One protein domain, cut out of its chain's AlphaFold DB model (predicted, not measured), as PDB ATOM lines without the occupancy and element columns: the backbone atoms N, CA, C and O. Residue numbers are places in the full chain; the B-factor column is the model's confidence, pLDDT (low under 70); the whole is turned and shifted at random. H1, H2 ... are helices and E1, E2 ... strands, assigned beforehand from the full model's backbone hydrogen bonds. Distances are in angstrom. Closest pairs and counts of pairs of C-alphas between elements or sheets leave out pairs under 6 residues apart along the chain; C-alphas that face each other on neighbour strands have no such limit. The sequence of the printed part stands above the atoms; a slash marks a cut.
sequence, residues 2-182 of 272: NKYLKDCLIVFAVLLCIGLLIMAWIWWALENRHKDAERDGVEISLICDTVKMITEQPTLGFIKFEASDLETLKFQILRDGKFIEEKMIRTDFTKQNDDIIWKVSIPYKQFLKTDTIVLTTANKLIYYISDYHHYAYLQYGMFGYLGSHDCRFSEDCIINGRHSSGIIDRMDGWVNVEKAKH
ATOM      1  N   ASN A   2     196.424 182.001 170.474       69.25
ATOM      2  CA  ASN A   2     196.427 182.452 171.874       69.25
ATOM      3  C   ASN A   2     196.361 181.233 172.809       69.25
ATOM      4  O   ASN A   2     195.573 180.325 172.549       69.25
ATOM      5  N   LYS A   3     197.183 181.192 173.867       74.12
ATOM      6  CA  LYS A   3     197.304 180.035 174.782       74.12
ATOM      7  C   LYS A   3     195.930 179.579 175.310       74.12
ATOM      8  O   LYS A   3     195.597 178.405 175.225       74.12
ATOM      9  N   TYR A   4     195.080 180.550 175.641       76.06
ATOM     10  CA  TYR A   4     193.681 180.372 176.043       76.06
ATOM     11  C   TYR A   4     192.792 179.644 175.018       76.06
ATOM     12  O   TYR A   4     191.894 178.898 175.392       76.06
ATOM     13  N   LEU A   5     193.040 179.831 173.719       82.12
ATOM     14  CA  LEU A   5     192.237 179.241 172.644       82.12
ATOM     15  C   LEU A   5     192.585 177.756 172.438       82.12
ATOM     16  O   LEU A   5     191.712 176.953 172.126       82.12
ATOM     17  N   LYS A   6     193.850 177.378 172.681       80.00
ATOM     18  CA  LYS A   6     194.311 175.980 172.650       80.00
ATOM     19  C   LYS A   6     193.740 175.177 173.821       80.00
ATOM     20  O   LYS A   6     193.267 174.066 173.610       80.00
ATOM     21  N   ASP A   7     193.730 175.759 175.016       83.81
ATOM     22  CA  ASP A   7     193.198 175.100 176.214       83.81
ATOM     23  C   ASP A   7     191.671 174.926 176.126       83.81
ATOM     24  O   ASP A   7     191.145 173.862 176.447       83.81
ATOM     25  N   CYS A   8     190.953 175.917 175.581       87.25
ATOM     26  CA  CYS A   8     189.508 175.825 175.345       87.25
ATOM     27  C   CYS A   8     189.144 174.732 174.315       87.25
ATOM     28  O   CYS A   8     188.202 173.970 174.529       87.25
ATOM     29  N   LEU A   9     189.936 174.584 173.243       89.12
ATOM     30  CA  LEU A   9     189.780 173.507 172.254       89.12
ATOM     31  C   LEU A   9     190.001 172.113 172.855       89.12
ATOM     32  O   LEU A   9     189.270 171.185 172.515       89.12
ATOM     33  N   ILE A  10     190.978 171.961 173.756       91.00
ATOM     34  CA  ILE A  10     191.233 170.687 174.445       91.00
ATOM     35  C   ILE A  10     190.040 170.314 175.332       91.00
ATOM     36  O   ILE A  10     189.570 169.181 175.269       91.00
ATOM     37  N   VAL A  11     189.504 171.263 176.107       92.44
ATOM     38  CA  VAL A  11     188.321 171.022 176.952       92.44
ATOM     39  C   VAL A  11     187.107 170.635 176.105       92.44
ATOM     40  O   VAL A  11     186.418 169.669 176.432       92.44
ATOM     41  N   PHE A  12     186.869 171.327 174.986       94.06
ATOM     42  CA  PHE A  12     185.775 170.988 174.075       94.06
ATOM     43  C   PHE A  12     185.940 169.589 173.463       94.06
ATOM     44  O   PHE A  12     184.986 168.817 173.433       94.06
ATOM     45  N   ALA A  13     187.153 169.226 173.032       93.81
ATOM     46  CA  ALA A  13     187.439 167.899 172.490       93.81
ATOM     47  C   ALA A  13     187.210 166.784 173.525       93.81
ATOM     48  O   ALA A  13     186.647 165.743 173.188       93.81
ATOM     49  N   VAL A  14     187.591 167.010 174.788       95.44
ATOM     50  CA  VAL A  14     187.335 166.065 175.888       95.44
ATOM     51  C   VAL A  14     185.834 165.912 176.142       95.44
ATOM     52  O   VAL A  14     185.351 164.784 176.216       95.44
ATOM     53  N   LEU A  15     185.081 167.014 176.218       95.38
ATOM     54  CA  LEU A  15     183.623 166.966 176.394       95.38
ATOM     55  C   LEU A  15     182.928 166.245 175.234       95.38
ATOM     56  O   LEU A  15     182.024 165.445 175.467       95.38
ATOM     57  N   LEU A  16     183.378 166.474 174.000       95.88
ATOM     58  CA  LEU A  16     182.858 165.787 172.822       95.88
ATOM     59  C   LEU A  16     183.162 164.281 172.864       95.88
ATOM     60  O   LEU A  16     182.273 163.481 172.586       95.88
ATOM     61  N   CYS A  17     184.368 163.879 173.281       96.19
ATOM     62  CA  CYS A  17     184.706 162.463 173.467       96.19
ATOM     63  C   CYS A  17     183.830 161.799 174.539       96.19
ATOM     64  O   CYS A  17     183.333 160.697 174.319       96.19
ATOM     65  N   ILE A  18     183.594 162.473 175.672       96.31
ATOM     66  CA  ILE A  18     182.689 161.979 176.723       96.31
ATOM     67  C   ILE A  18     181.264 161.841 176.176       96.31
ATOM     68  O   ILE A  18     180.628 160.811 176.384       96.31
ATOM     69  N   GLY A  19     180.781 162.836 175.427       96.25
ATOM     70  CA  GLY A  19     179.470 162.786 174.781       96.25
ATOM     71  C   GLY A  19     179.322 161.591 173.834       96.25
ATOM     72  O   GLY A  19     178.333 160.866 173.915       96.25
ATOM     73  N   LEU A  20     180.326 161.330 172.991       96.25
ATOM     74  CA  LEU A  20     180.331 160.172 172.090       96.25
ATOM     75  C   LEU A  20     180.354 158.839 172.846       96.25
ATOM     76  O   LEU A  20     179.640 157.918 172.457       96.25
ATOM     77  N   LEU A  21     181.120 158.734 173.937       96.31
ATOM     78  CA  LEU A  21     181.141 157.533 174.779       96.31
ATOM     79  C   LEU A  21     179.778 157.268 175.428       96.31
ATOM     80  O   LEU A  21     179.325 156.125 175.440       96.31
ATOM     81  N   ILE A  22     179.101 158.314 175.912       94.69
ATOM     82  CA  ILE A  22     177.747 158.198 176.468       94.69
ATOM     83  C   ILE A  22     176.768 157.731 175.386       94.69
ATOM     84  O   ILE A  22     176.004 156.800 175.629       94.69
ATOM     85  N   MET A  23     176.809 158.314 174.182       94.06
ATOM     86  CA  MET A  23     175.930 157.886 173.085       94.06
ATOM     87  C   MET A  23     176.194 156.441 172.654       94.06
ATOM     88  O   MET A  23     175.245 155.686 172.458       94.06
ATOM     89  N   ALA A  24     177.462 156.029 172.560       94.56
ATOM     90  CA  ALA A  24     177.826 154.652 172.239       94.56
ATOM     91  C   ALA A  24     177.340 153.667 173.315       94.56
ATOM     92  O   ALA A  24     176.823 152.600 172.986       94.56
ATOM     93  N   TRP A  25     177.455 154.036 174.593       93.69
ATOM     94  CA  TRP A  25     176.958 153.227 175.704       93.69
ATOM     95  C   TRP A  25     175.431 153.097 175.689       93.69
ATOM     96  O   TRP A  25     174.919 151.990 175.841       93.69
ATOM     97  N   ILE A  26     174.705 154.194 175.441       91.06
ATOM     98  CA  ILE A  26     173.240 154.175 175.306       91.06
ATOM     99  C   ILE A  26     172.824 153.287 174.129       91.06
ATOM    100  O   ILE A  26     171.947 152.445 174.291       91.06
ATOM    101  N   TRP A  27     173.470 153.431 172.969       90.88
ATOM    102  CA  TRP A  27     173.175 152.611 171.792       90.88
ATOM    103  C   TRP A  27     173.389 151.122 172.068       90.88
ATOM    104  O   TRP A  27     172.515 150.303 171.800       90.88
ATOM    105  N   TRP A  28     174.532 150.771 172.662       92.44
ATOM    106  CA  TRP A  28     174.843 149.395 173.037       92.44
ATOM    107  C   TRP A  28     173.843 148.827 174.054       92.44
ATOM    108  O   TRP A  28     173.403 147.687 173.920       92.44
ATOM    109  N   ALA A  29     173.441 149.627 175.044       89.12
ATOM    110  CA  ALA A  29     172.444 149.225 176.029       89.12
ATOM    111  C   ALA A  29     171.060 148.993 175.398       89.12
ATOM    112  O   ALA A  29     170.393 148.024 175.754       89.12
ATOM    113  N   LEU A  30     170.635 149.846 174.460       88.31
ATOM    114  CA  LEU A  30     169.364 149.695 173.744       88.31
ATOM    115  C   LEU A  30     169.354 148.448 172.853       88.31
ATOM    116  O   LEU A  30     168.400 147.676 172.898       88.31
ATOM    117  N   GLU A  31     170.432 148.221 172.102       90.56
ATOM    118  CA  GLU A  31     170.576 147.057 171.222       90.56
ATOM    119  C   GLU A  31     170.545 145.740 172.011       90.56
ATOM    120  O   GLU A  31     169.855 144.793 171.634       90.56
ATOM    121  N   ASN A  32     171.252 145.672 173.142       90.50
ATOM    122  CA  ASN A  32     171.221 144.479 173.987       90.50
ATOM    123  C   ASN A  32     169.832 144.242 174.585       90.50
ATOM    124  O   ASN A  32     169.357 143.113 174.571       90.50
ATOM    125  N   ARG A  33     169.149 145.303 175.035       90.25
ATOM    126  CA  ARG A  33     167.773 145.198 175.544       90.25
ATOM    127  C   ARG A  33     166.796 144.698 174.490       90.25
ATOM    128  O   ARG A  33     165.876 143.970 174.837       90.25
ATOM    129  N   HIS A  34     166.988 145.074 173.228       89.50
ATOM    130  CA  HIS A  34     166.178 144.559 172.126       89.50
ATOM    131  C   HIS A  34     166.380 143.050 171.948       89.50
ATOM    132  O   HIS A  34     165.412 142.301 171.875       89.50
ATOM    133  N   LYS A  35     167.635 142.588 171.951       92.38
ATOM    134  CA  LYS A  35     167.961 141.156 171.837       92.38
ATOM    135  C   LYS A  35     167.445 140.343 173.017       92.38
ATOM    136  O   LYS A  35     166.939 139.242 172.824       92.38
ATOM    137  N   ASP A  36     167.567 140.883 174.227       91.44
ATOM    138  CA  ASP A  36     167.002 140.258 175.420       91.44
ATOM    139  C   ASP A  36     165.473 140.189 175.317       91.44
ATOM    140  O   ASP A  36     164.905 139.140 175.585       91.44
ATOM    141  N   ALA A  37     164.809 141.244 174.834       92.44
ATOM    142  CA  ALA A  37     163.363 141.234 174.631       92.44
ATOM    143  C   ALA A  37     162.906 140.189 173.601       92.44
ATOM    144  O   ALA A  37     161.901 139.523 173.818       92.44
ATOM    145  N   GLU A  38     163.631 140.015 172.493       93.19
ATOM    146  CA  GLU A  38     163.317 138.974 171.505       93.19
ATOM    147  C   GLU A  38     163.474 137.568 172.092       93.19
ATOM    148  O   GLU A  38     162.587 136.726 171.933       93.19
ATOM    149  N   ARG A  39     164.585 137.316 172.796       92.75
ATOM    150  CA  ARG A  39     164.843 136.022 173.438       92.75
ATOM    151  C   ARG A  39     163.781 135.713 174.489       92.75
ATOM    152  O   ARG A  39     163.166 134.648 174.439       92.75
ATOM    153  N   ASP A  40     163.562 136.648 175.405       93.38
ATOM    154  CA  ASP A  40     162.621 136.485 176.505       93.38
ATOM    155  C   ASP A  40     161.186 136.415 175.951       93.38
ATOM    156  O   ASP A  40     160.377 135.630 176.428       93.38
ATOM    157  N   GLY A  41     160.871 137.129 174.868       92.62
ATOM    158  CA  GLY A  41     159.589 137.011 174.169       92.62
ATOM    159  C   GLY A  41     159.283 135.582 173.713       92.62
ATOM    160  O   GLY A  41     158.183 135.086 173.954       92.62
ATOM    161  N   VAL A  42     160.258 134.890 173.118       93.38
ATOM    162  CA  VAL A  42     160.099 133.486 172.697       93.38
ATOM    163  C   VAL A  42     159.992 132.554 173.903       93.38
ATOM    164  O   VAL A  42     159.101 131.706 173.947       93.38
ATOM    165  N   GLU A  43     160.876 132.710 174.891       94.06
ATOM    166  CA  GLU A  43     160.891 131.862 176.087       94.06
ATOM    167  C   GLU A  43     159.577 131.972 176.870       94.06
ATOM    168  O   GLU A  43     158.951 130.962 177.195       94.06
ATOM    169  N   ILE A  44     159.111 133.195 177.109       93.81
ATOM    170  CA  ILE A  44     157.873 133.441 177.842       93.81
ATOM    171  C   ILE A  44     156.655 133.032 177.022       93.81
ATOM    172  O   ILE A  44     155.706 132.514 177.605       93.81
ATOM    173  N   SER A  45     156.675 133.162 175.690       93.88
ATOM    174  CA  SER A  45     155.581 132.652 174.852       93.88
ATOM    175  C   SER A  45     155.376 131.153 175.067       93.88
ATOM    176  O   SER A  45     154.249 130.720 175.299       93.88
ATOM    177  N   LEU A  46     156.462 130.373 175.096       94.06
ATOM    178  CA  LEU A  46     156.393 128.933 175.360       94.06
ATOM    179  C   LEU A  46     155.830 128.629 176.753       94.06
ATOM    180  O   LEU A  46     155.091 127.660 176.917       94.06
ATOM    181  N   ILE A  47     156.149 129.456 177.753       93.94
ATOM    182  CA  ILE A  47     155.578 129.335 179.100       93.94
ATOM    183  C   ILE A  47     154.080 129.653 179.079       93.94
ATOM    184  O   ILE A  47     153.293 128.881 179.631       93.94
ATOM    185  N   CYS A  48     153.658 130.739 178.432       93.88
ATOM    186  CA  CYS A  48     152.245 131.108 178.340       93.88
ATOM    187  C   CYS A  48     151.426 130.057 177.575       93.88
ATOM    188  O   CYS A  48     150.280 129.794 177.937       93.88
ATOM    189  N   ASP A  49     152.025 129.365 176.605       92.25
ATOM    190  CA  ASP A  49     151.388 128.244 175.909       92.25
ATOM    191  C   ASP A  49     151.117 127.030 176.807       92.25
ATOM    192  O   ASP A  49     150.235 126.221 176.506       92.25
ATOM    193  N   THR A  50     151.803 126.913 177.949       93.62
ATOM    194  CA  THR A  50     151.503 125.864 178.935       93.62
ATOM    195  C   THR A  50     150.224 126.128 179.732       93.62
ATOM    196  O   THR A  50     149.702 125.203 180.366       93.62
ATOM    197  N   VAL A  51     149.683 127.354 179.696       94.69
ATOM    198  CA  VAL A  51     148.443 127.715 180.392       94.69
ATOM    199  C   VAL A  51     147.258 127.072 179.674       94.69
ATOM    200  O   VAL A  51     146.843 127.474 178.591       94.69
ATOM    201  N   LYS A  52     146.703 126.026 180.291       95.62
ATOM    202  CA  LYS A  52     145.630 125.221 179.684       95.62
ATOM    203  C   LYS A  52     144.232 125.782 179.901       95.62
ATOM    204  O   LYS A  52     143.321 125.377 179.189       95.62
ATOM    205  N   MET A  53     144.045 126.622 180.911       96.38
ATOM    206  CA  MET A  53     142.731 127.076 181.362       96.38
ATOM    207  C   MET A  53     142.594 128.577 181.142       96.38
ATOM    208  O   MET A  53     143.491 129.330 181.506       96.38
ATOM    209  N   ILE A  54     141.443 128.995 180.634       96.44
ATOM    210  CA  ILE A  54     141.001 130.388 180.649       96.44
ATOM    211  C   ILE A  54     140.139 130.580 181.893       96.44
ATOM    212  O   ILE A  54     139.222 129.791 182.125       96.44
ATOM    213  N   THR A  55     140.434 131.598 182.698       95.94
ATOM    214  CA  THR A  55     139.751 131.896 183.977       95.94
ATOM    215  C   THR A  55     139.190 133.316 184.046       95.94
ATOM    216  O   THR A  55     138.422 133.646 184.944       95.94
ATOM    217  N   GLU A  56     139.534 134.146 183.066       94.31
ATOM    218  CA  GLU A  56     139.283 135.583 183.011       94.31
ATOM    219  C   GLU A  56     137.840 135.933 182.620       94.31
ATOM    220  O   GLU A  56     137.450 137.092 182.705       94.31
ATOM    221  N   GLN A  57     137.039 134.936 182.226       93.69
ATOM    222  CA  GLN A  57     135.645 135.088 181.790       93.69
ATOM    223  C   GLN A  57     135.479 136.177 180.710       93.69
ATOM    224  O   GLN A  57     134.832 137.198 180.962       93.69
ATOM    225  N   PRO A  58     136.050 135.976 179.505       94.75
ATOM    226  CA  PRO A  58     136.031 136.979 178.446       94.75
ATOM    227  C   PRO A  58     134.633 137.500 178.139       94.75
ATOM    228  O   PRO A  58     133.625 136.800 178.292       94.75
ATOM    229  N   THR A  59     134.591 138.743 177.671       94.50
ATOM    230  CA  THR A  59     133.355 139.427 177.305       94.50
ATOM    231  C   THR A  59     133.199 139.459 175.795       94.50
ATOM    232  O   THR A  59     134.128 139.788 175.070       94.50
ATOM    233  N   LEU A  60     132.002 139.122 175.330       95.50
ATOM    234  CA  LEU A  60     131.610 139.177 173.932       95.50
ATOM    235  C   LEU A  60     130.845 140.469 173.673       95.50
ATOM    236  O   LEU A  60     129.899 140.783 174.399       95.50
ATOM    237  N   GLY A  61     131.256 141.206 172.647       94.44
ATOM    238  CA  GLY A  61     130.519 142.343 172.108       94.44
ATOM    239  C   GLY A  61     129.567 141.895 171.004       94.44
ATOM    240  O   GLY A  61     129.915 141.030 170.215       94.44
ATOM    241  N   PHE A  62     128.387 142.492 170.904       92.50
ATOM    242  CA  PHE A  62     127.386 142.195 169.883       92.50
ATOM    243  C   PHE A  62     127.044 143.468 169.126       92.50
ATOM    244  O   PHE A  62     126.659 144.465 169.740       92.50
ATOM    245  N   ILE A  63     127.152 143.422 167.799       89.56
ATOM    246  CA  ILE A  63     126.827 144.546 166.915       89.56
ATOM    247  C   ILE A  63     125.773 144.158 165.887       89.56
ATOM    248  O   ILE A  63     125.722 143.018 165.426       89.56
ATOM    249  N   LYS A  64     124.952 145.140 165.494       85.50
ATOM    250  CA  LYS A  64     123.938 145.008 164.429       85.50
ATOM    251  C   LYS A  64     122.858 143.963 164.730       85.50
ATOM    252  O   LYS A  64     122.208 143.472 163.815       85.50
ATOM    253  N   PHE A  65     122.661 143.640 166.007       87.06
ATOM    254  CA  PHE A  65     121.558 142.816 166.491       87.06
ATOM    255  C   PHE A  65     120.355 143.662 166.877       87.06
ATOM    256  O   PHE A  65     120.488 144.808 167.302       87.06
ATOM    257  N   GLU A  66     119.171 143.068 166.781       85.06
ATOM    258  CA  GLU A  66     117.997 143.584 167.473       85.06
ATOM    259  C   GLU A  66     117.956 143.021 168.898       85.06
ATOM    260  O   GLU A  66     118.430 141.916 169.153       85.06
ATOM    261  N   ALA A  67     117.369 143.753 169.850       85.88
ATOM    262  CA  ALA A  67     117.331 143.308 171.249       85.88
ATOM    263  C   ALA A  67     116.622 141.945 171.393       85.88
ATOM    264  O   ALA A  67     117.040 141.095 172.173       85.88
ATOM    265  N   SER A  68     115.602 141.702 170.565       87.81
ATOM    266  CA  SER A  68     114.903 140.417 170.468       87.81
ATOM    267  C   SER A  68     115.782 139.270 169.969       87.81
ATOM    268  O   SER A  68     115.517 138.121 170.309       87.81
ATOM    269  N   ASP A  69     116.832 139.546 169.191       89.19
ATOM    270  CA  ASP A  69     117.764 138.507 168.742       89.19
ATOM    271  C   ASP A  69     118.610 137.975 169.911       89.19
ATOM    272  O   ASP A  69     119.027 136.815 169.891       89.19
ATOM    273  N   LEU A  70     118.854 138.808 170.931       92.19
ATOM    274  CA  LEU A  70     119.746 138.506 172.053       92.19
ATOM    275  C   LEU A  70     119.030 138.253 173.384       92.19
ATOM    276  O   LEU A  70     119.709 138.011 174.380       92.19
ATOM    277  N   GLU A  71     117.693 138.268 173.423       92.44
ATOM    278  CA  GLU A  71     116.894 138.079 174.650       92.44
ATOM    279  C   GLU A  71     117.340 136.843 175.448       92.44
ATOM    280  O   GLU A  71     117.427 136.859 176.677       92.44
ATOM    281  N   THR A  72     117.657 135.758 174.741       95.19
ATOM    282  CA  THR A  72     118.252 134.557 175.324       95.19
ATOM    283  C   THR A  72     119.483 134.154 174.530       95.19
ATOM    284  O   THR A  72     119.431 134.028 173.307       95.19
ATOM    285  N   LEU A  73     120.576 133.902 175.244       97.25
ATOM    286  CA  LEU A  73     121.815 133.383 174.685       97.25
ATOM    287  C   LEU A  73     122.116 132.029 175.311       97.25
ATOM    288  O   LEU A  73     122.104 131.858 176.533       97.25
ATOM    289  N   LYS A  74     122.389 131.055 174.457       97.81
ATOM    290  CA  LYS A  74     122.739 129.697 174.838       97.81
ATOM    291  C   LYS A  74     124.217 129.475 174.557       97.81
ATOM    292  O   LYS A  74     124.636 129.517 173.408       97.81
ATOM    293  N   PHE A  75     124.982 129.206 175.601       98.06
ATOM    294  CA  PHE A  75     126.392 128.854 175.540       98.06
ATOM    295  C   PHE A  75     126.535 127.352 175.727       98.06
ATOM    296  O   PHE A  75     125.909 126.768 176.616       98.06
ATOM    297  N   GLN A  76     127.357 126.724 174.898       98.00
ATOM    298  CA  GLN A  76     127.720 125.322 175.028       98.00
ATOM    299  C   GLN A  76     129.228 125.165 174.860       98.00
ATOM    300  O   GLN A  76     129.826 125.833 174.023       98.00
ATOM    301  N   ILE A  77     129.845 124.263 175.619       97.75
ATOM    302  CA  ILE A  77     131.249 123.894 175.412       97.75
ATOM    303  C   ILE A  77     131.299 122.668 174.508       97.75
ATOM    304  O   ILE A  77     130.763 121.613 174.858       97.75
ATOM    305  N   LEU A  78     131.960 122.812 173.362       97.31
ATOM    306  CA  LEU A  78     132.306 121.747 172.434       97.31
ATOM    307  C   LEU A  78     133.771 121.351 172.651       97.31
ATOM    308  O   LEU A  78     134.682 122.149 172.425       97.31
ATOM    309  N   ARG A  79     133.987 120.100 173.060       96.69
ATOM    310  CA  ARG A  79     135.307 119.503 173.289       96.69
ATOM    311  C   ARG A  79     135.368 118.143 172.614       96.69
ATOM    312  O   ARG A  79     134.458 117.335 172.788       96.69
ATOM    313  N   ASP A  80     136.411 117.899 171.826       92.94
ATOM    314  CA  ASP A  80     136.610 116.632 171.103       92.94
ATOM    315  C   ASP A  80     135.365 116.192 170.301       92.94
ATOM    316  O   ASP A  80     134.984 115.020 170.270       92.94
ATOM    317  N   GLY A  81     134.670 117.163 169.693       91.88
ATOM    318  CA  GLY A  81     133.453 116.935 168.908       91.88
ATOM    319  C   GLY A  81     132.189 116.632 169.724       91.88
ATOM    320  O   GLY A  81     131.164 116.286 169.137       91.88
ATOM    321  N   LYS A  82     132.223 116.754 171.056       95.44
ATOM    322  CA  LYS A  82     131.070 116.518 171.939       95.44
ATOM    323  C   LYS A  82     130.731 117.751 172.768       95.44
ATOM    324  O   LYS A  82     131.612 118.427 173.290       95.44
ATOM    325  N   PHE A  83     129.436 118.011 172.925       95.94
ATOM    326  CA  PHE A  83     128.946 119.028 173.850       95.94
ATOM    327  C   PHE A  83     129.014 118.497 175.282       95.94
ATOM    328  O   PHE A  83     128.417 117.461 175.578       95.94
ATOM    329  N   ILE A  84     129.752 119.185 176.151       96.12
ATOM    330  CA  ILE A  84     130.020 118.718 177.523       96.12
ATOM    331  C   ILE A  84     129.355 119.569 178.606       96.12
ATOM    332  O   ILE A  84     129.087 119.066 179.693       96.12
ATOM    333  N   GLU A  85     129.068 120.839 178.323       95.38
ATOM    334  CA  GLU A  85     128.414 121.750 179.261       95.38
ATOM    335  C   GLU A  85     127.528 122.732 178.498       95.38
ATOM    336  O   GLU A  85     127.839 123.108 177.368       95.38
ATOM    337  N   GLU A  86     126.434 123.164 179.120       97.06
ATOM    338  CA  GLU A  86     125.464 124.091 178.548       97.06
ATOM    339  C   GLU A  86     125.003 125.093 179.607       97.06
ATOM    340  O   GLU A  86     124.712 124.721 180.745       97.06
ATOM    341  N   LYS A  87     124.914 126.368 179.223       96.81
ATOM    342  CA  LYS A  87     124.338 127.434 180.040       96.81
ATOM    343  C   LYS A  87     123.478 128.344 179.191       96.81
ATOM    344  O   LYS A  87     123.870 128.754 178.106       96.81
ATOM    345  N   MET A  88     122.319 128.701 179.721       96.12
ATOM    346  CA  MET A  88     121.467 129.723 179.134       96.12
ATOM    347  C   MET A  88     121.495 130.961 180.006       96.12
ATOM    348  O   MET A  88     121.385 130.873 181.229       96.12
ATOM    349  N   ILE A  89     121.611 132.108 179.359       95.25
ATOM    350  CA  ILE A  89     121.494 133.407 179.999       95.25
ATOM    351  C   ILE A  89     120.363 134.172 179.325       95.25
ATOM    352  O   ILE A  89     120.169 134.093 178.111       95.25
ATOM    353  N   ARG A  90     119.603 134.898 180.137       92.69
ATOM    354  CA  ARG A  90     118.652 135.889 179.650       92.69
ATOM    355  C   ARG A  90     119.316 137.243 179.754       92.69
ATOM    356  O   ARG A  90     119.883 137.548 180.802       92.69
ATOM    357  N   THR A  91     119.267 138.003 178.676       88.12
ATOM    358  CA  THR A  91     119.782 139.367 178.664       88.12
ATOM    359  C   THR A  91     118.628 140.324 178.925       88.12
ATOM    360  O   THR A  91     117.483 140.073 178.551       88.12
ATOM    361  N   ASP A  92     118.922 141.416 179.609       83.38
ATOM    362  CA  ASP A  92     118.002 142.510 179.887       83.38
ATOM    363  C   ASP A  92     118.323 143.726 179.011       83.38
ATOM    364  O   ASP A  92     118.098 144.866 179.409       83.38
ATOM    365  N   PHE A  93     118.843 143.484 177.799       82.75
ATOM    366  CA  PHE A  93     119.176 144.538 176.851       82.75
ATOM    367  C   PHE A  93     117.930 145.346 176.485       82.75
ATOM    368  O   PHE A  93     117.122 144.972 175.635       82.75
ATOM    369  N   THR A  94     117.767 146.490 177.143       66.19
ATOM    370  CA  THR A  94     116.744 147.472 176.803       66.19
ATOM    371  C   THR A  94     117.173 148.246 175.563       66.19
ATOM    372  O   THR A  94     118.353 148.554 175.388       66.19
ATOM    373  N   LYS A  95     116.217 148.591 174.691       56.81
ATOM    374  CA  LYS A  95     116.491 149.425 173.513       56.81
ATOM    375  C   LYS A  95     117.184 150.734 173.925       56.81
ATOM    376  O   LYS A  95     116.598 151.517 174.661       56.81
ATOM    377  N   GLN A  96     118.379 150.939 173.362       47.59
ATOM    378  CA  GLN A  96     119.165 152.178 173.309       47.59
ATOM    379  C   GLN A  96     119.517 152.829 174.658       47.59
ATOM    380  O   GLN A  96     118.910 153.813 175.066       47.59
ATOM    381  N   ASN A  97     120.609 152.368 175.270       44.12
ATOM    382  CA  ASN A  97     121.669 153.333 175.576       44.12
ATOM    383  C   ASN A  97     122.453 153.569 174.276       44.12
ATOM    384  O   ASN A  97     122.498 152.673 173.435       44.12
ATOM    385  N   ASP A  98     123.062 154.741 174.106       52.38
ATOM    386  CA  ASP A  98     123.833 155.147 172.912       52.38
ATOM    387  C   ASP A  98     125.035 154.232 172.565       52.38
ATOM    388  O   ASP A  98     125.766 154.485 171.605       52.38
ATOM    389  N   ASP A  99     125.240 153.149 173.316       54.81
ATOM    390  CA  ASP A  99     126.248 152.135 173.046       54.81
ATOM    391  C   ASP A  99     125.841 151.261 171.852       54.81
ATOM    392  O   ASP A  99     124.880 150.492 171.884       54.81
ATOM    393  N   ILE A 100     126.648 151.348 170.794       69.12
ATOM    394  CA  ILE A 100     126.525 150.568 169.552       69.12
ATOM    395  C   ILE A 100     126.789 149.065 169.795       69.12
ATOM    396  O   ILE A 100     126.451 148.230 168.955       69.12
ATOM    397  N   ILE A 101     127.400 148.712 170.933       83.75
ATOM    398  CA  ILE A 101     127.896 147.364 171.229       83.75
ATOM    399  C   ILE A 101     127.309 146.865 172.549       83.75
ATOM    400  O   ILE A 101     127.666 147.355 173.622       83.75
ATOM    401  N   TRP A 102     126.468 145.836 172.487       88.25
ATOM    402  CA  TRP A 102     125.998 145.135 173.684       88.25
ATOM    403  C   TRP A 102     127.038 144.130 174.156       88.25
ATOM    404  O   TRP A 102     127.694 143.503 173.334       88.25
ATOM    405  N   LYS A 103     127.218 143.968 175.468       92.12
ATOM    406  CA  LYS A 103     128.311 143.161 176.024       92.12
ATOM    407  C   LYS A 103     127.806 142.080 176.960       92.12
ATOM    408  O   LYS A 103     126.947 142.344 177.797       92.12
ATOM    409  N   VAL A 104     128.370 140.878 176.845       93.69
ATOM    410  CA  VAL A 104     128.046 139.744 177.715       93.69
ATOM    411  C   VAL A 104     129.283 138.923 178.040       93.69
ATOM    412  O   VAL A 104     129.983 138.476 177.138       93.69
ATOM    413  N   SER A 105     129.526 138.670 179.321       95.00
ATOM    414  CA  SER A 105     130.597 137.770 179.753       95.00
ATOM    415  C   SER A 105     130.207 136.307 179.563       95.00
ATOM    416  O   SER A 105     129.074 135.901 179.838       95.00
ATOM    417  N   ILE A 106     131.164 135.495 179.121       95.62
ATOM    418  CA  ILE A 106     130.972 134.055 178.961       95.62
ATOM    419  C   ILE A 106     130.631 133.430 180.328       95.62
ATOM    420  O   ILE A 106     131.372 133.610 181.298       95.62
ATOM    421  N   PRO A 107     129.543 132.641 180.444       96.12
ATOM    422  CA  PRO A 107     128.994 132.226 181.736       96.12
ATOM    423  C   PRO A 107     129.743 131.047 182.388       96.12
ATOM    424  O   PRO A 107     129.197 130.360 183.256       96.12
ATOM    425  N   TYR A 108     130.991 130.781 182.006       95.94
ATOM    426  CA  TYR A 108     131.833 129.733 182.589       95.94
ATOM    427  C   TYR A 108     132.904 130.372 183.463       95.94
ATOM    428  O   TYR A 108     133.536 131.337 183.053       95.94
ATOM    429  N   LYS A 109     133.105 129.849 184.680       95.69
ATOM    430  CA  LYS A 109     134.174 130.337 185.572       95.69
ATOM    431  C   LYS A 109     135.558 130.011 185.020       95.69
ATOM    432  O   LYS A 109     136.496 130.760 185.239       95.69
ATOM    433  N   GLN A 110     135.663 128.872 184.343       95.88
ATOM    434  CA  GLN A 110     136.863 128.442 183.652       95.88
ATOM    435  C   GLN A 110     136.504 127.468 182.528       95.88
ATOM    436  O   GLN A 110     135.508 126.750 182.641       95.88
ATOM    437  N   PHE A 111     137.319 127.418 181.481       96.69
ATOM    438  CA  PHE A 111     137.231 126.452 180.378       96.69
ATOM    439  C   PHE A 111     138.635 126.191 179.807       96.69
ATOM    440  O   PHE A 111     139.574 126.911 180.151       96.69
ATOM    441  N   LEU A 112     138.824 125.138 179.004       96.50
ATOM    442  CA  LEU A 112     140.138 124.870 178.405       96.50
ATOM    443  C   LEU A 112     140.413 125.844 177.258       96.50
ATOM    444  O   LEU A 112     139.521 126.132 176.469       96.50
ATOM    445  N   LYS A 113     141.674 126.247 177.091       94.88
ATOM    446  CA  LYS A 113     142.178 127.013 175.935       94.88
ATOM    447  C   LYS A 113     141.768 126.377 174.594       94.88
ATOM    448  O   LYS A 113     141.479 127.067 173.628       94.88
ATOM    449  N   THR A 114     141.713 125.045 174.555       95.56
ATOM    450  CA  THR A 114     141.359 124.243 173.373       95.56
ATOM    451  C   THR A 114     139.855 124.043 173.177       95.56
ATOM    452  O   THR A 114     139.454 123.403 172.206       95.56
ATOM    453  N   ASP A 115     139.016 124.498 174.110       96.81
ATOM    454  CA  ASP A 115     137.570 124.371 173.970       96.81
ATOM    455  C   ASP A 115     137.043 125.315 172.892       96.81
ATOM    456  O   ASP A 115     137.520 126.436 172.720       96.81
ATOM    457  N   THR A 116     135.997 124.876 172.198       97.62
ATOM    458  CA  THR A 116     135.191 125.762 171.360       97.62
ATOM    459  C   THR A 116     133.895 126.080 172.085       97.62
ATOM    460  O   THR A 116     133.143 125.185 172.470       97.62
ATOM    461  N   ILE A 117     133.613 127.361 172.269       97.94
ATOM    462  CA  ILE A 117     132.368 127.840 172.846       97.94
ATOM    463  C   ILE A 117     131.385 128.060 171.705       97.94
ATOM    464  O   ILE A 117     131.592 128.901 170.834       97.94
ATOM    465  N   VAL A 118     130.307 127.287 171.708       97.81
ATOM    466  CA  VAL A 118     129.216 127.423 170.751       97.81
ATOM    467  C   VAL A 118     128.153 128.315 171.365       97.81
ATOM    468  O   VAL A 118     127.515 127.960 172.356       97.81
ATOM    469  N   LEU A 119     127.972 129.486 170.772       97.81
ATOM    470  CA  LEU A 119     126.933 130.433 171.129       97.81
ATOM    471  C   LEU A 119     125.760 130.288 170.161       97.81
ATOM    472  O   LEU A 119     125.943 130.328 168.950       97.81
ATOM    473  N   THR A 120     124.550 130.162 170.698       97.44
ATOM    474  CA  THR A 120     123.300 130.224 169.937       97.44
ATOM    475  C   THR A 120     122.425 131.358 170.460       97.44
ATOM    476  O   THR A 120     122.150 131.434 171.659       97.44
ATOM    477  N   THR A 121     121.982 132.236 169.569       96.38
ATOM    478  CA  THR A 121     121.087 133.363 169.877       96.38
ATOM    479  C   THR A 121     119.612 132.941 169.876       96.38
ATOM    480  O   THR A 121     119.268 131.838 169.436       96.38
ATOM    481  N   ALA A 122     118.703 133.818 170.319       93.81
ATOM    482  CA  ALA A 122     117.266 133.524 170.377       93.81
ATOM    483  C   ALA A 122     116.672 133.239 168.985       93.81
ATOM    484  O   ALA A 122     115.836 132.348 168.817       93.81
ATOM    485  N   ASN A 123     117.172 133.936 167.963       91.12
ATOM    486  CA  ASN A 123     116.813 133.724 166.560       91.12
ATOM    487  C   ASN A 123     117.573 132.557 165.889       91.12
ATOM    488  O   ASN A 123     117.450 132.364 164.682       91.12
ATOM    489  N   LYS A 124     118.294 131.731 166.663       93.88
ATOM    490  CA  LYS A 124     119.017 130.523 166.221       93.88
ATOM    491  C   LYS A 124     120.244 130.775 165.334       93.88
ATOM    492  O   LYS A 124     120.638 129.874 164.596       93.88
ATOM    493  N   LEU A 125     120.867 131.951 165.406       95.19
ATOM    494  CA  LEU A 125     122.199 132.145 164.828       95.19
ATOM    495  C   LEU A 125     123.234 131.443 165.699       95.19
ATOM    496  O   LEU A 125     123.188 131.551 166.924       95.19
ATOM    497  N   ILE A 126     124.151 130.730 165.052       96.69
ATOM    498  CA  ILE A 126     125.176 129.925 165.711       96.69
ATOM    499  C   ILE A 126     126.558 130.521 165.432       96.69
ATOM    500  O   ILE A 126     126.888 130.845 164.287       96.69
ATOM    501  N   TYR A 127     127.363 130.620 166.488       97.00
ATOM    502  CA  TYR A 127     128.742 131.098 166.460       97.00
ATOM    503  C   TYR A 127     129.655 130.109 167.181       97.00
ATOM    504  O   TYR A 127     129.393 129.741 168.324       97.00
ATOM    505  N   TYR A 128     130.729 129.693 166.519       96.88
ATOM    506  CA  TYR A 128     131.801 128.872 167.074       96.88
ATOM    507  C   TYR A 128     132.958 129.787 167.453       96.88
ATOM    508  O   TYR A 128     133.601 130.350 166.571       96.88
ATOM    509  N   ILE A 129     133.190 129.946 168.752       97.44
ATOM    510  CA  ILE A 129     134.187 130.849 169.327       97.44
ATOM    511  C   ILE A 129     135.317 129.997 169.902       97.44
ATOM    512  O   ILE A 129     135.077 129.135 170.744       97.44
ATOM    513  N   SER A 130     136.541 130.202 169.441       96.75
ATOM    514  CA  SER A 130     137.694 129.359 169.774       96.75
ATOM    515  C   SER A 130     138.983 130.175 169.827       96.75
ATOM    516  O   SER A 130     138.957 131.375 169.575       96.75
ATOM    517  N   ASP A 131     140.100 129.524 170.147       95.81
ATOM    518  CA  ASP A 131     141.446 130.119 170.100       95.81
ATOM    519  C   ASP A 131     141.680 131.286 171.074       95.81
ATOM    520  O   ASP A 131     142.544 132.141 170.877       95.81
ATOM    521  N   TYR A 132     140.935 131.304 172.182       95.69
ATOM    522  CA  TYR A 132     141.329 132.111 173.331       95.69
ATOM    523  C   TYR A 132     142.703 131.666 173.810       95.69
ATOM    524  O   TYR A 132     142.963 130.469 173.918       95.69
ATOM    525  N   HIS A 133     143.578 132.611 174.131       94.19
ATOM    526  CA  HIS A 133     144.942 132.292 174.516       94.19
ATOM    527  C   HIS A 133     145.535 133.333 175.457       94.19
ATOM    528  O   HIS A 133     145.062 134.462 175.568       94.19
ATOM    529  N   HIS A 134     146.612 132.932 176.126       95.56
ATOM    530  CA  HIS A 134     147.504 133.846 176.816       95.56
ATOM    531  C   HIS A 134     148.700 134.157 175.924       95.56
ATOM    532  O   HIS A 134     149.181 133.276 175.213       95.56
ATOM    533  N   TYR A 135     149.184 135.391 175.981       93.94
ATOM    534  CA  TYR A 135     150.367 135.842 175.260       93.94
ATOM    535  C   TYR A 135     151.421 136.373 176.231       93.94
ATOM    536  O   TYR A 135     151.115 136.807 177.349       93.94
ATOM    537  N   ALA A 136     152.676 136.331 175.791       95.06
ATOM    538  CA  ALA A 136     153.789 136.913 176.521       95.06
ATOM    539  C   ALA A 136     153.724 138.439 176.435       95.06
ATOM    540  O   ALA A 136     153.862 139.020 175.358       95.06
ATOM    541  N   TYR A 137     153.545 139.096 177.575       94.31
ATOM    542  CA  TYR A 137     153.605 140.543 177.663       94.31
ATOM    543  C   TYR A 137     154.922 140.962 178.311       94.31
ATOM    544  O   TYR A 137     155.215 140.663 179.470       94.31
ATOM    545  N   LEU A 138     155.729 141.669 177.526       93.81
ATOM    546  CA  LEU A 138     157.008 142.217 177.948       93.81
ATOM    547  C   LEU A 138     156.813 143.656 178.417       93.81
ATOM    548  O   LEU A 138     156.180 144.468 177.741       93.81
ATOM    549  N   GLN A 139     157.371 143.992 179.576       92.69
ATOM    550  CA  GLN A 139     157.250 145.332 180.136       92.69
ATOM    551  C   GLN A 139     158.343 146.247 179.577       92.69
ATOM    552  O   GLN A 139     159.543 145.978 179.699       92.69
ATOM    553  N   TYR A 140     157.919 147.367 178.994       91.81
ATOM    554  CA  TYR A 140     158.802 148.395 178.449       91.81
ATOM    555  C   TYR A 140     158.687 149.686 179.260       91.81
ATOM    556  O   TYR A 140     157.593 150.123 179.614       91.81
ATOM    557  N   GLY A 141     159.831 150.307 179.541       89.19
ATOM    558  CA  GLY A 141     159.917 151.648 180.110       89.19
ATOM    559  C   GLY A 141     160.431 152.668 179.096       89.19
ATOM    560  O   GLY A 141     160.664 152.360 177.928       89.19
ATOM    561  N   MET A 142     160.692 153.892 179.567       85.69
ATOM    562  CA  MET A 142     161.187 155.001 178.733       85.69
ATOM    563  C   MET A 142     162.507 154.688 178.000       85.69
ATOM    564  O   MET A 142     162.782 155.268 176.956       85.69
ATOM    565  N   PHE A 143     163.308 153.756 178.526       83.50
ATOM    566  CA  PHE A 143     164.581 153.316 177.943       83.50
ATOM    567  C   PHE A 143     164.535 151.857 177.452       83.50
ATOM    568  O   PHE A 143     165.536 151.140 177.509       83.50
ATOM    569  N   GLY A 144     163.364 151.394 177.015       86.50
ATOM    570  CA  GLY A 144     163.175 150.067 176.433       86.50
ATOM    571  C   GLY A 144     162.838 148.978 177.452       86.50
ATOM    572  O   GLY A 144     162.347 149.263 178.548       86.50
ATOM    573  N   TYR A 145     163.074 147.730 177.050       91.75
ATOM    574  CA  TYR A 145     162.706 146.533 177.802       91.75
ATOM    575  C   TYR A 145     163.324 146.520 179.207       91.75
ATOM    576  O   TYR A 145     164.495 146.872 179.389       91.75
ATOM    577  N   LEU A 146     162.515 146.151 180.204       91.19
ATOM    578  CA  LEU A 146     162.890 146.181 181.621       91.19
ATOM    579  C   LEU A 146     163.350 144.822 182.169       91.19
ATOM    580  O   LEU A 146     163.780 144.766 183.319       91.19
ATOM    581  N   GLY A 147     163.271 143.746 181.378       87.25
ATOM    582  CA  GLY A 147     163.556 142.384 181.850       87.25
ATOM    583  C   GLY A 147     162.421 141.759 182.667       87.25
ATOM    584  O   GLY A 147     162.598 140.700 183.257       87.25
ATOM    585  N   SER A 148     161.262 142.418 182.748       89.00
ATOM    586  CA  SER A 148     160.072 141.907 183.427       89.00
ATOM    587  C   SER A 148     158.983 141.535 182.425       89.00
ATOM    588  O   SER A 148     158.815 142.171 181.379       89.00
ATOM    589  N   HIS A 149     158.245 140.476 182.749       91.81
ATOM    590  CA  HIS A 149     157.265 139.865 181.861       91.81
ATOM    591  C   HIS A 149     156.112 139.234 182.655       91.81
ATOM    592  O   HIS A 149     156.287 138.815 183.801       91.81
ATOM    593  N   ASP A 150     154.939 139.143 182.036       93.38
ATOM    594  CA  ASP A 150     153.791 138.386 182.537       93.38
ATOM    595  C   ASP A 150     153.063 137.668 181.382       93.38
ATOM    596  O   ASP A 150     153.251 137.989 180.208       93.38
ATOM    597  N   CYS A 151     152.275 136.640 181.708       93.88
ATOM    598  CA  CYS A 151     151.355 136.024 180.749       93.88
ATOM    599  C   CYS A 151     150.004 136.718 180.873       93.88
ATOM    600  O   CYS A 151     149.379 136.663 181.934       93.88
ATOM    601  N   ARG A 152     149.551 137.364 179.797       94.19
ATOM    602  CA  ARG A 152     148.268 138.072 179.767       94.19
ATOM    603  C   ARG A 152     147.270 137.345 178.904       94.19
ATOM    604  O   ARG A 152     147.628 136.778 177.881       94.19
ATOM    605  N   PHE A 153     146.017 137.386 179.322       94.94
ATOM    606  CA  PHE A 153     144.909 136.903 178.519       94.94
ATOM    607  C   PHE A 153     144.702 137.812 177.298       94.94
ATOM    608  O   PHE A 153     144.718 139.038 177.436       94.94
ATOM    609  N   SER A 154     144.526 137.209 176.123       93.50
ATOM    610  CA  SER A 154     144.108 137.901 174.907       93.50
ATOM    611  C   SER A 154     142.596 137.802 174.742       93.50
ATOM    612  O   SER A 154     142.030 136.712 174.819       93.50
ATOM    613  N   GLU A 155     141.939 138.935 174.486       92.00
ATOM    614  CA  GLU A 155     140.530 138.948 174.070       92.00
ATOM    615  C   GLU A 155     140.356 138.529 172.602       92.00
ATOM    616  O   GLU A 155     139.230 138.258 172.178       92.00
ATOM    617  N   ASP A 156     141.457 138.437 171.846       94.44
ATOM    618  CA  ASP A 156     141.442 137.947 170.474       94.44
ATOM    619  C   ASP A 156     141.084 136.460 170.440       94.44
ATOM    620  O   ASP A 156     141.606 135.636 171.195       94.44
ATOM    621  N   CYS A 157     140.173 136.122 169.538       95.56
ATOM    622  CA  CYS A 157     139.657 134.784 169.340       95.56
ATOM    623  C   CYS A 157     139.279 134.563 167.872       95.56
ATOM    624  O   CYS A 157     139.331 135.468 167.035       95.56
ATOM    625  N   ILE A 158     138.882 133.338 167.551       95.25
ATOM    626  CA  ILE A 158     138.354 132.963 166.244       95.25
ATOM    627  C   ILE A 158     136.854 132.723 166.374       95.25
ATOM    628  O   ILE A 158     136.435 131.833 167.114       95.25
ATOM    629  N   ILE A 159     136.050 133.473 165.619       94.94
ATOM    630  CA  ILE A 159     134.589 133.353 165.548       94.94
ATOM    631  C   ILE A 159     134.207 132.889 164.146       94.94
ATOM    632  O   ILE A 159     134.494 133.569 163.163       94.94
ATOM    633  N   ASN A 160     133.580 131.714 164.035       92.50
ATOM    634  CA  ASN A 160     133.187 131.110 162.751       92.50
ATOM    635  C   ASN A 160     134.334 131.071 161.716       92.50
ATOM    636  O   ASN A 160     134.112 131.214 160.515       92.50
ATOM    637  N   GLY A 161     135.571 130.871 162.187       88.31
ATOM    638  CA  GLY A 161     136.772 130.796 161.350       88.31
ATOM    639  C   GLY A 161     137.457 132.135 161.056       88.31
ATOM    640  O   GLY A 161     138.439 132.138 160.321       88.31
ATOM    641  N   ARG A 162     136.988 133.257 161.619       88.06
ATOM    642  CA  ARG A 162     137.606 134.583 161.443       88.06
ATOM    643  C   ARG A 162     138.169 135.134 162.743       88.06
ATOM    644  O   ARG A 162     137.540 134.994 163.788       88.06
ATOM    645  N   HIS A 163     139.315 135.804 162.661       91.69
ATOM    646  CA  HIS A 163     139.884 136.528 163.794       91.69
ATOM    647  C   HIS A 163     138.954 137.667 164.230       91.69
ATOM    648  O   HIS A 163     138.453 138.424 163.400       91.69
ATOM    649  N   SER A 164     138.726 137.782 165.534       93.31
ATOM    650  CA  SER A 164     137.903 138.820 166.146       93.31
ATOM    651  C   SER A 164     138.420 139.139 167.543       93.31
ATOM    652  O   SER A 164     138.844 138.246 168.266       93.31
ATOM    653  N   SER A 165     138.304 140.393 167.966       92.69
ATOM    654  CA  SER A 165     138.586 140.833 169.337       92.69
ATOM    655  C   SER A 165     137.392 140.570 170.276       92.69
ATOM    656  O   SER A 165     136.975 141.450 171.029       92.69
ATOM    657  N   GLY A 166     136.718 139.425 170.123       93.12
ATOM    658  CA  GLY A 166     135.486 139.099 170.854       93.12
ATOM    659  C   GLY A 166     134.227 139.851 170.392       93.12
ATOM    660  O   GLY A 166     133.210 139.810 171.085       93.12
ATOM    661  N   ILE A 167     134.256 140.529 169.239       94.19
ATOM    662  CA  ILE A 167     133.079 141.192 168.654       94.19
ATOM    663  C   ILE A 167     132.360 140.226 167.709       94.19
ATOM    664  O   ILE A 167     132.946 139.681 166.775       94.19
ATOM    665  N   ILE A 168     131.066 140.046 167.942       94.44
ATOM    666  CA  ILE A 168     130.151 139.230 167.155       94.44
ATOM    667  C   ILE A 168     129.309 140.166 166.294       94.44
ATOM    668  O   ILE A 168     128.485 140.931 166.806       94.44
ATOM    669  N   ASP A 169     129.504 140.087 164.979       91.19
ATOM    670  CA  ASP A 169     128.616 140.697 163.994       91.19
ATOM    671  C   ASP A 169     127.487 139.722 163.658       91.19
ATOM    672  O   ASP A 169     127.715 138.544 163.366       91.19
ATOM    673  N   ARG A 170     126.249 140.219 163.668       90.31
ATOM    674  CA  ARG A 170     125.069 139.452 163.263       90.31
ATOM    675  C   ARG A 170     125.211 138.819 161.880       90.31
ATOM    676  O   ARG A 170     124.669 137.738 161.653       90.31
ATOM    677  N   MET A 171     125.908 139.484 160.959       87.69
ATOM    678  CA  MET A 171     126.080 139.005 159.585       87.69
ATOM    679  C   MET A 171     126.966 137.763 159.475       87.69
ATOM    680  O   MET A 171     126.839 137.024 158.502       87.69
ATOM    681  N   ASP A 172     127.804 137.496 160.476       89.12
ATOM    682  CA  ASP A 172     128.694 136.333 160.487       89.12
ATOM    683  C   ASP A 172     128.023 135.077 161.068       89.12
ATOM    684  O   ASP A 172     128.621 133.997 161.103       89.12
ATOM    685  N   GLY A 173     126.773 135.194 161.527       91.56
ATOM    686  CA  GLY A 173     126.023 134.108 162.147       91.56
ATOM    687  C   GLY A 173     125.622 133.004 161.178       91.56
ATOM    688  O   GLY A 173     125.139 133.246 160.072       91.56
ATOM    689  N   TRP A 174     125.746 131.753 161.617       92.31
ATOM    690  CA  TRP A 174     125.312 130.608 160.823       92.31
ATOM    691  C   TRP A 174     123.884 130.206 161.178       92.31
ATOM    692  O   TRP A 174     123.606 129.807 162.306       92.31
ATOM    693  N   VAL A 175     122.984 130.257 160.194       90.31
ATOM    694  CA  VAL A 175     121.609 129.733 160.326       90.31
ATOM    695  C   VAL A 175     121.589 128.209 160.168       90.31
ATOM    696  O   VAL A 175     120.858 127.502 160.857       90.31
ATOM    697  N   ASN A 176     122.403 127.683 159.248       88.00
ATOM    698  CA  ASN A 176     122.552 126.254 158.997       88.00
ATOM    699  C   ASN A 176     124.041 125.911 158.920       88.00
ATOM    700  O   ASN A 176     124.683 126.173 157.906       88.00
ATOM    701  N   VAL A 177     124.565 125.307 159.987       86.62
ATOM    702  CA  VAL A 177     125.988 124.956 160.132       86.62
ATOM    703  C   VAL A 177     126.476 124.059 158.993       86.62
ATOM    704  O   VAL A 177     127.560 124.276 158.459       86.62
ATOM    705  N   GLU A 178     125.664 123.084 158.572       85.19
ATOM    706  CA  GLU A 178     126.036 122.125 157.527       85.19
ATOM    707  C   GLU A 178     126.231 122.790 156.166       85.19
ATOM    708  O   GLU A 178     127.108 122.387 155.412       85.19
ATOM    709  N   LYS A 179     125.448 123.827 155.858       82.75
ATOM    710  CA  LYS A 179     125.659 124.635 154.651       82.75
ATOM    711  C   LYS A 179     126.788 125.645 154.848       82.75
ATOM    712  O   LYS A 179     127.638 125.787 153.977       82.75
ATOM    713  N   ALA A 180     126.795 126.333 155.988       83.88
ATOM    714  CA  ALA A 180     127.681 127.460 156.250       83.88
ATOM    715  C   ALA A 180     129.161 127.063 156.328       83.88
ATOM    716  O   ALA A 180     130.003 127.799 155.829       83.88
ATOM    717  N   LYS A 181     129.484 125.865 156.837       83.50
ATOM    718  CA  LYS A 181     130.866 125.344 156.869       83.50
ATOM    719  C   LYS A 181     131.514 125.184 155.487       83.50
ATOM    720  O   LYS A 181     132.722 125.000 155.394       83.50
ATOM    721  N   HIS A 182     130.711 125.196 154.422       84.94
ATOM    722  CA  HIS A 182     131.174 125.112 153.036       84.94
ATOM    723  C   HIS A 182     131.210 126.473 152.332       84.94
ATOM    724  O   HIS A 182     131.503 126.523 151.139       84.94
TER     725      HIS A 182
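AT A GLANCE: This is residues 2 to 182 of the 272 residues of an uncharacterized protein of Sphingobacterium spiritivorum (UniProt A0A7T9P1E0). A single very long helix, H1, makes a handle whose first part, residues 3 to 25, sticks out free, while its residues 29 to 49 run beside a long two-stranded hairpin, E7 and E8, that reaches out from a head of strands. The head holds a strongly twisted sheet of six strands and a small sheet of three, with the short helices H2 and H3 at its margins. The printed part has 181 residues, with three named helices and eleven named strands in the order H1 E1 H2 E2 E3 E4 E5 E6 E7 E8 E9 E10 E11 H3, a mixed class of helices and strands. The larger sheet is antiparallel in the order E3 E2 E5 E6 E9 E10; the small one, E4 E1 E11, is mixed. The whole is extended, a rod of 93 by 39 by 32 A with a radius of gyration of the C-alphas of 26.9 A, and the free part of H1 adds much of that length.

IN THESE COORDINATES: Find C-alpha 3 at (197.304, 180.035, 174.782); from there H1, residues 3 to 49, runs 69.2 A to C-alpha 49 at (151.388, 128.244, 175.909). Next come E1, residues 59 to 63, and H2, residues 67 to 70. E2, residues 72 to 79, is 22.8 A long, and E3, residues 82 to 90, is 24.3 A long and bends by 54 degrees at residue 85. Read on through E4, residues 102 to 105, E5, residues 116 to 120, and E6, residues 126 to 130. E7, residues 133 to 141, runs 25.1 A to C-alpha 141 at (159.917, 151.648, 180.110); E8, residues 144 to 154, is 22.7 A long and bends by 92 degrees at residue 147. The three-residue strands E9, residues 157 to 159, E10, residues 162 to 164, and E11, residues 167 to 169, follow, and H3, residues 177 to 180, ends at C-alpha 180 at (127.681, 127.460, 156.250).

HOW THE PARTS SIT: Start at H1, where the closest C-alphas to E7 are those of Ser 45 and Ala 136, 4.9 A apart. To E8 they are those of Cys 48 and Cys 151, 5.5 A. E7 and E8 form a hairpin, with N 137 and O 150 at 2.9 A. E6 runs on into E7 across a break of 2 residues, at 54 degrees, and E8 runs on into E9 at 33 degrees. In the six-stranded sheet, look at the hairpin E2 and E3 for N 75 and O 87 at 2.8 A, and at E2 and E5, antiparallel, for N 76 and O 118 at 2.8 A. The hairpin E5 and E6 has N 119 and O 127 at 2.8 A. The pairing of E6 is staggered: residues 126 to 129 pair with E5, residues 129 to 130 with E9, where N 130 and O 158 are 2.8 A apart. The hairpin E9 and E10 has N 159 and O 162 at 2.8 A. In the small sheet, E4 and E1 are antiparallel, with N 62 and O 102 at 2.7 A, and E1 and E11 are parallel, with N 168 and O 61 at 2.7 A. H2 and H3 are not on either of these sheets; the closest C-alphas of E6 and H3 are those of Ile 126 and Val 177, 7.5 A. In H1 every O i to N i+4 pair is within hydrogen-bond range; H2 and H3 are too short for such a pair.

THE WHOLE: The two C-alphas farthest apart are those of Asn 2 and Glu 178, 93.8 A. Without residues 2 to 25, which stand free, the body spans 60 by 40 by 31 A. The printed part has no cut, and the link from E3 to E4, 11 residues, is long. The mean pLDDT of the printed part is 90.9; look for values under 70 at residue 2 and at residues 94 to 100.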